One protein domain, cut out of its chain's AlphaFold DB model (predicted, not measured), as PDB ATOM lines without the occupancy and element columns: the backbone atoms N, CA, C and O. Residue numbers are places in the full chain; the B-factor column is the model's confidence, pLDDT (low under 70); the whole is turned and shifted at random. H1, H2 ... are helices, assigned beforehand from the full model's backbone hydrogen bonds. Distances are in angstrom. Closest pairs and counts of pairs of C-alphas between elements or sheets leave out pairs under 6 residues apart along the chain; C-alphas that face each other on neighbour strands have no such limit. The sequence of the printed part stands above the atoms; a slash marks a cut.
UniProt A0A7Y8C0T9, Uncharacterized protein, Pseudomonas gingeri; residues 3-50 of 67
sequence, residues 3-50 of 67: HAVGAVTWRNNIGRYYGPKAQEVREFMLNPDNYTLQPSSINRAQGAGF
ATOM      1  N   HIS A   3       2.624  39.238  37.775       77.00
ATOM      2  CA  HIS A   3       3.449  40.124  38.589       77.00
ATOM      3  C   HIS A   3       2.678  41.403  38.937       77.00
ATOM      4  O   HIS A   3       2.009  41.965  38.068       77.00
ATOM      5  N   ALA A   4       2.823  41.896  40.168       79.38
ATOM      6  CA  ALA A   4       2.278  43.187  40.594       79.38
ATOM      7  C   ALA A   4       2.871  44.348  39.773       79.38
ATOM      8  O   ALA A   4       2.155  45.254  39.349       79.38
ATOM      9  N   VAL A   5       4.169  44.269  39.470       85.06
ATOM     10  CA  VAL A   5       4.847  45.105  38.472       85.06
ATOM     11  C   VAL A   5       5.274  44.206  37.322       85.06
ATOM     12  O   VAL A   5       6.061  43.287  37.527       85.06
ATOM     13  N   GLY A   6       4.786  44.469  36.106       87.12
ATOM     14  CA  GLY A   6       5.112  43.653  34.934       87.12
ATOM     15  C   GLY A   6       6.618  43.389  34.804       87.12
ATOM     16  O   GLY A   6       7.425  44.314  34.905       87.12
ATOM     17  N   ALA A   7       6.998  42.130  34.565       88.50
ATOM     18  CA  ALA A   7       8.402  41.709  34.549       88.50
ATOM     19  C   ALA A   7       9.258  42.516  33.555       88.50
ATOM     20  O   ALA A   7      10.404  42.855  33.848       88.50
ATOM     21  N   VAL A   8       8.686  42.873  32.397       89.50
ATOM     22  CA  VAL A   8       9.348  43.716  31.386       89.50
ATOM     23  C   VAL A   8       9.552  45.141  31.908       89.50
ATOM     24  O   VAL A   8      10.664  45.656  31.806       89.50
ATOM     25  N   THR A   9       8.535  45.747  32.536       91.62
ATOM     26  CA  THR A   9       8.628  47.064  33.191       91.62
ATOM     27  C   THR A   9       9.744  47.082  34.229       91.62
ATOM     28  O   THR A   9      10.635  47.930  34.167       91.62
ATOM     29  N   TRP A  10       9.726  46.134  35.170       93.06
ATOM     30  CA  TRP A  10      10.715  46.088  36.245       93.06
ATOM     31  C   TRP A  10      12.123  45.880  35.693       93.06
ATOM     32  O   TRP A  10      13.056  46.589  36.070       93.06
ATOM     33  N   ARG A  11      12.286  44.967  34.729       91.62
ATOM     34  CA  ARG A  11      13.587  44.750  34.097       91.62
ATOM     35  C   ARG A  11      14.061  46.002  33.357       91.62
ATOM     36  O   ARG A  11      15.232  46.339  33.444       91.62
ATOM     37  N   ASN A  12      13.192  46.708  32.644       92.38
ATOM     38  CA  ASN A  12      13.587  47.907  31.907       92.38
ATOM     39  C   ASN A  12      13.956  49.089  32.814       92.38
ATOM     40  O   ASN A  12      14.806  49.882  32.420       92.38
ATOM     41  N   ASN A  13      13.368  49.190  34.006       93.44
ATOM     42  CA  ASN A  13      13.631  50.297  34.931       93.44
ATOM     43  C   ASN A  13      14.737  49.994  35.949       93.44
ATOM     44  O   ASN A  13      15.450  50.901  36.354       93.44
ATOM     45  N   ILE A  14      14.870  48.735  36.374       93.62
ATOM     46  CA  ILE A  14      15.730  48.330  37.495       93.62
ATOM     47  C   ILE A  14      16.622  47.160  37.066       93.62
ATOM     48  O   ILE A  14      17.844  47.277  37.035       93.62
ATOM     49  N   GLY A  15      16.022  46.045  36.640       91.06
ATOM     50  CA  GLY A  15      16.750  44.795  36.387       91.06
ATOM     51  C   GLY A  15      17.866  44.875  35.335       91.06
ATOM     52  O   GLY A  15      18.849  44.151  35.435       91.06
ATOM     53  N   ARG A  16      17.753  45.753  34.330       91.69
ATOM     54  CA  ARG A  16      18.738  45.911  33.239       91.69
ATOM     55  C   ARG A  16      20.069  46.509  33.692       91.69
ATOM     56  O   ARG A  16      21.022  46.452  32.919       91.69
ATOM     57  N   TYR A  17      20.102  47.129  34.872       91.69
ATOM     58  CA  TYR A  17      21.313  47.669  35.492       91.69
ATOM     59  C   TYR A  17      22.085  46.606  36.273       91.69
ATOM     60  O   TYR A  17      23.228  46.837  36.647       91.69
ATOM     61  N   TYR A  18      21.487  45.431  36.454       88.94
ATOM     62  CA  TYR A  18      22.139  44.256  37.006       88.94
ATOM     63  C   TYR A  18      22.523  43.283  35.886       88.94
ATOM     64  O   TYR A  18      21.980  43.314  34.776       88.94
ATOM     65  N   GLY A  19      23.465  42.388  36.181       81.31
ATOM     66  CA  GLY A  19      23.822  41.306  35.269       81.31
ATOM     67  C   GLY A  19      22.671  40.305  35.084       81.31
ATOM     68  O   GLY A  19      21.858  40.101  35.995       81.31
ATOM     69  N   PRO A  20      22.588  39.621  33.928       77.00
ATOM     70  CA  PRO A  20      21.654  38.512  33.775       77.00
ATOM     71  C   PRO A  20      21.933  37.458  34.860       77.00
ATOM     72  O   PRO A  20      23.056  36.982  34.991       77.00
ATOM     73  N   LYS A  21      20.900  37.076  35.625       82.75
ATOM     74  CA  LYS A  21      20.961  36.139  36.772       82.75
ATOM     75  C   LYS A  21      21.631  36.669  38.050       82.75
ATOM     76  O   LYS A  21      21.888  35.845  38.935       82.75
ATOM     77  N   ALA A  22      21.874  37.976  38.160       89.06
ATOM     78  CA  ALA A  22      22.304  38.608  39.408       89.06
ATOM     79  C   ALA A  22      21.317  38.323  40.554       89.06
ATOM     80  O   ALA A  22      20.150  37.989  40.316       89.06
ATOM     81  N   GLN A  23      21.800  38.432  41.788       92.75
ATOM     82  CA  GLN A  23      21.038  38.073  42.980       92.75
ATOM     83  C   GLN A  23      19.749  38.902  43.094       92.75
ATOM     84  O   GLN A  23      18.680  38.340  43.295       92.75
ATOM     85  N   GLU A  24      19.817  40.195  42.800       92.19
ATOM     86  CA  GLU A  24      18.700  41.142  42.831       92.19
ATOM     87  C   GLU A  24      17.612  40.776  41.811       92.19
ATOM     88  O   GLU A  24      16.412  40.879  42.071       92.19
ATOM     89  N   VAL A  25      18.023  40.287  40.635       91.25
ATOM     90  CA  VAL A  25      17.090  39.793  39.614       91.25
ATOM     91  C   VAL A  25      16.388  38.530  40.106       91.25
ATOM     92  O   VAL A  25      15.188  38.375  39.884       91.25
ATOM     93  N   ARG A  26      17.110  37.624  40.775       92.94
ATOM     94  CA  ARG A  26      16.523  36.396  41.331       92.94
ATOM     95  C   ARG A  26      15.567  36.706  42.472       92.94
ATOM     96  O   ARG A  26      14.486  36.135  42.494       92.94
ATOM     97  N   GLU A  27      15.930  37.617  43.363       94.62
ATOM     98  CA  GLU A  27      15.080  38.049  44.474       94.62
ATOM     99  C   GLU A  27      13.766  38.632  43.967       94.62
ATOM    100  O   GLU A  27      12.704  38.234  44.432       94.62
ATOM    101  N   PHE A  28      13.800  39.484  42.939       93.12
ATOM    102  CA  PHE A  28      12.564  39.983  42.340       93.12
ATOM    103  C   PHE A  28      11.736  38.871  41.677       93.12
ATOM    104  O   PHE A  28      10.524  38.792  41.886       93.12
ATOM    105  N   MET A  29      12.372  38.011  40.876       90.94
ATOM    106  CA  MET A  29      11.671  36.982  40.098       90.94
ATOM    107  C   MET A  29      11.124  35.836  40.956       90.94
ATOM    108  O   MET A  29      10.146  35.209  40.567       90.94
ATOM    109  N   LEU A  30      11.759  35.528  42.088       93.31
ATOM    110  CA  LEU A  30      11.395  34.393  42.939       93.31
ATOM    111  C   LEU A  30      10.584  34.797  44.169       93.31
ATOM    112  O   LEU A  30      10.046  33.914  44.833       93.31
ATOM    113  N   ASN A  31      10.477  36.091  44.480       93.81
ATOM    114  CA  ASN A  31       9.675  36.534  45.610       93.81
ATOM    115  C   ASN A  31       8.169  36.365  45.301       93.81
ATOM    116  O   ASN A  31       7.658  37.036  44.396       93.81
ATOM    117  N   PRO A  32       7.441  35.504  46.042       92.06
ATOM    118  CA  PRO A  32       6.008  35.300  45.845       92.06
ATOM    119  C   PRO A  32       5.176  36.567  46.092       92.06
ATOM    120  O   PRO A  32       4.135  36.719  45.456       92.06
ATOM    121  N   ASP A  33       5.645  37.503  46.921       92.75
ATOM    122  CA  ASP A  33       4.953  38.767  47.213       92.75
ATOM    123  C   ASP A  33       4.868  39.685  45.983       92.75
ATOM    124  O   ASP A  33       4.008  40.562  45.900       92.75
ATOM    125  N   ASN A  34       5.717  39.453  44.974       92.06
ATOM    126  CA  ASN A  34       5.650  40.159  43.696       92.06
ATOM    127  C   ASN A  34       4.552  39.619  42.770       92.06
ATOM    128  O   ASN A  34       4.435  40.111  41.644       92.06
ATOM    129  N   TYR A  35       3.756  38.632  43.198       89.69
ATOM    130  CA  TYR A  35       2.720  37.995  42.393       89.69
ATOM    131  C   TYR A  35       1.331  38.100  43.017       89.69
ATOM    132  O   TYR A  35       1.130  37.909  44.209       89.69
ATOM    133  N   THR A  36       0.331  38.296  42.160       90.19
ATOM    134  CA  THR A  36      -1.080  38.154  42.529       90.19
ATOM    135  C   THR A  36      -1.700  36.943  41.833       90.19
ATOM    136  O   THR A  36      -1.437  36.640  40.657       90.19
ATOM    137  N   LEU A  37      -2.524  36.205  42.579       89.81
ATOM    138  CA  LEU A  37      -3.368  35.151  42.027       89.81
ATOM    139  C   LEU A  37      -4.495  35.800  41.226       89.81
ATOM    140  O   LEU A  37      -5.275  36.589  41.746       89.81
ATOM    141  N   GLN A  38      -4.559  35.466  39.941       86.75
ATOM    142  CA  GLN A  38      -5.553  35.990  39.013       86.75
ATOM    143  C   GLN A  38      -6.058  34.874  38.095       86.75
ATOM    144  O   GLN A  38      -5.276  33.971  37.754       86.75
ATOM    145  N   PRO A  39      -7.322  34.953  37.636       92.06
ATOM    146  CA  PRO A  39      -7.843  34.092  36.584       92.06
ATOM    147  C   PRO A  39      -6.957  34.111  35.335       92.06
ATOM    148  O   PRO A  39      -6.415  35.146  34.938       92.06
ATOM    149  N   SER A  40      -6.823  32.954  34.685       87.94
ATOM    150  CA  SER A  40      -5.926  32.785  33.535       87.94
ATOM    151  C   SER A  40      -6.312  33.656  32.334       87.94
ATOM    152  O   SER A  40      -5.422  34.101  31.611       87.94
ATOM    153  N   SER A  41      -7.603  33.939  32.140       89.44
ATOM    154  CA  SER A  41      -8.110  34.840  31.099       89.44
ATOM    155  C   SER A  41      -7.599  36.271  31.283       89.44
ATOM    156  O   SER A  41      -7.067  36.857  30.342       89.44
ATOM    157  N   ILE A  42      -7.685  36.796  32.508       87.44
ATOM    158  CA  ILE A  42      -7.233  38.146  32.867       87.44
ATOM    159  C   ILE A  42      -5.713  38.248  32.736       87.44
ATOM    160  O   ILE A  42      -5.222  39.156  32.071       87.44
ATOM    161  N   ASN A  43      -4.974  37.278  33.284       86.00
ATOM    162  CA  ASN A  43      -3.510  37.255  33.209       86.00
ATOM    163  C   ASN A  43      -3.012  37.289  31.749       86.00
ATOM    164  O   ASN A  43      -2.143  38.083  31.391       86.00
ATOM    165  N   ARG A  44      -3.611  36.471  30.871       83.94
ATOM    166  CA  ARG A  44      -3.262  36.458  29.439       83.94
ATOM    167  C   ARG A  44      -3.616  37.772  28.746       83.94
ATOM    168  O   ARG A  44      -2.792  38.290  27.997       83.94
ATOM    169  N   ALA A  45      -4.815  38.307  28.988       85.00
ATOM    170  CA  ALA A  45      -5.265  39.553  28.370       85.00
ATOM    171  C   ALA A  45      -4.379  40.742  28.772       85.00
ATOM    172  O   ALA A  45      -3.990  41.536  27.917       85.00
ATOM    173  N   GLN A  46      -3.999  40.831  30.048       82.62
ATOM    174  CA  GLN A  46      -3.093  41.868  30.537       82.62
ATOM    175  C   GLN A  46      -1.705  41.738  29.906       82.62
ATOM    176  O   GLN A  46      -1.182  42.725  29.398       82.62
ATOM    177  N   GLY A  47      -1.147  40.524  29.846       78.00
ATOM    178  CA  GLY A  47       0.125  40.272  29.163       78.00
ATOM    179  C   GLY A  47       0.112  40.687  27.686       78.00
ATOM    180  O   GLY A  47       1.057  41.318  27.226       78.00
ATOM    181  N   ALA A  48      -0.973  40.399  26.960       75.62
ATOM    182  CA  ALA A  48      -1.137  40.794  25.558       75.62
ATOM    183  C   ALA A  48      -1.320  42.314  25.363       75.62
ATOM    184  O   ALA A  48      -0.959  42.854  24.317       75.62
ATOM    185  N   GLY A  49      -1.870  43.011  26.364       74.00
ATOM    186  CA  GLY A  49      -2.062  44.463  26.344       74.00
ATOM    187  C   GLY A  49      -0.778  45.270  26.564       74.00
ATOM    188  O   GLY A  49      -0.698  46.427  26.147       74.00
ATOM    189  N   PHE A  50       0.252  44.677  27.175       72.69
ATOM    190  CA  PHE A  50       1.536  45.339  27.398       72.69
ATOM    191  C   PHE A  50       2.381  45.363  26.116       72.69
ATOM    192  O   PHE A  50       3.106  44.424  25.800       72.69
TER     193      PHE A  50
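AT A GLANCE: This is residues 3 to 50 of the 67 residues of an uncharacterized protein of Pseudomonas gingeri (UniProt A0A7Y8C0T9). The model is an open horseshoe of three short helices: H1 and H2 make a loose pair at one end of the long axis, running opposite ways at a small angle, and H3 forms the other end. Residues 31 to 39 bridge from H2 across to H3. The printed part has 48 residues with three named helices, in the order H1, H2, H3, and no named strand; its class is all helix. It is only just loose, close to compact, with a radius of gyration of the C-alphas of 11.8 A, and its elongated outline spans 33 by 21 by 13 A.

HOW THE PARTS SIT: H1, residues 7 to 13, and H2, residues 23 to 30, are close but not clearly touching, with 1 pair of C-alphas within 8 A. Their closest C-alphas, those of Ala 7 and Met 29, are 8.0 A apart. Their centres are 12.2 A apart, and their lines stand at a shallow tilt of 30 degrees, opposite ways. H3, residues 40 to 49, is apart from H1 and from H2. In H1, H2 and H3 every O i to N i+4 pair is within hydrogen-bond range.

IN THESE COORDINATES: H1 begins at C-alpha 7, (8.402, 41.709, 34.549), and measures 10.1 A from first to last C-alpha. H2 begins at C-alpha 23, (21.038, 38.073, 42.980), and measures 10.3 A. H3, the longest helix with 10 residues, measures 14.2 A and ends at C-alpha 49, (-2.062, 44.463, 26.344).

THE WHOLE: The two C-alphas farthest apart, those of Gly 19 and Ser 41, are 32.8 A apart. The C-alphas of His 3 and Phe 50, the first and last printed, are 12.5 A apart. The links H1 to H2 and H2 to H3 are short, each with 9 residues. The printed part has no cut, its mean pLDDT is 87.9, and no printed residue is under 70.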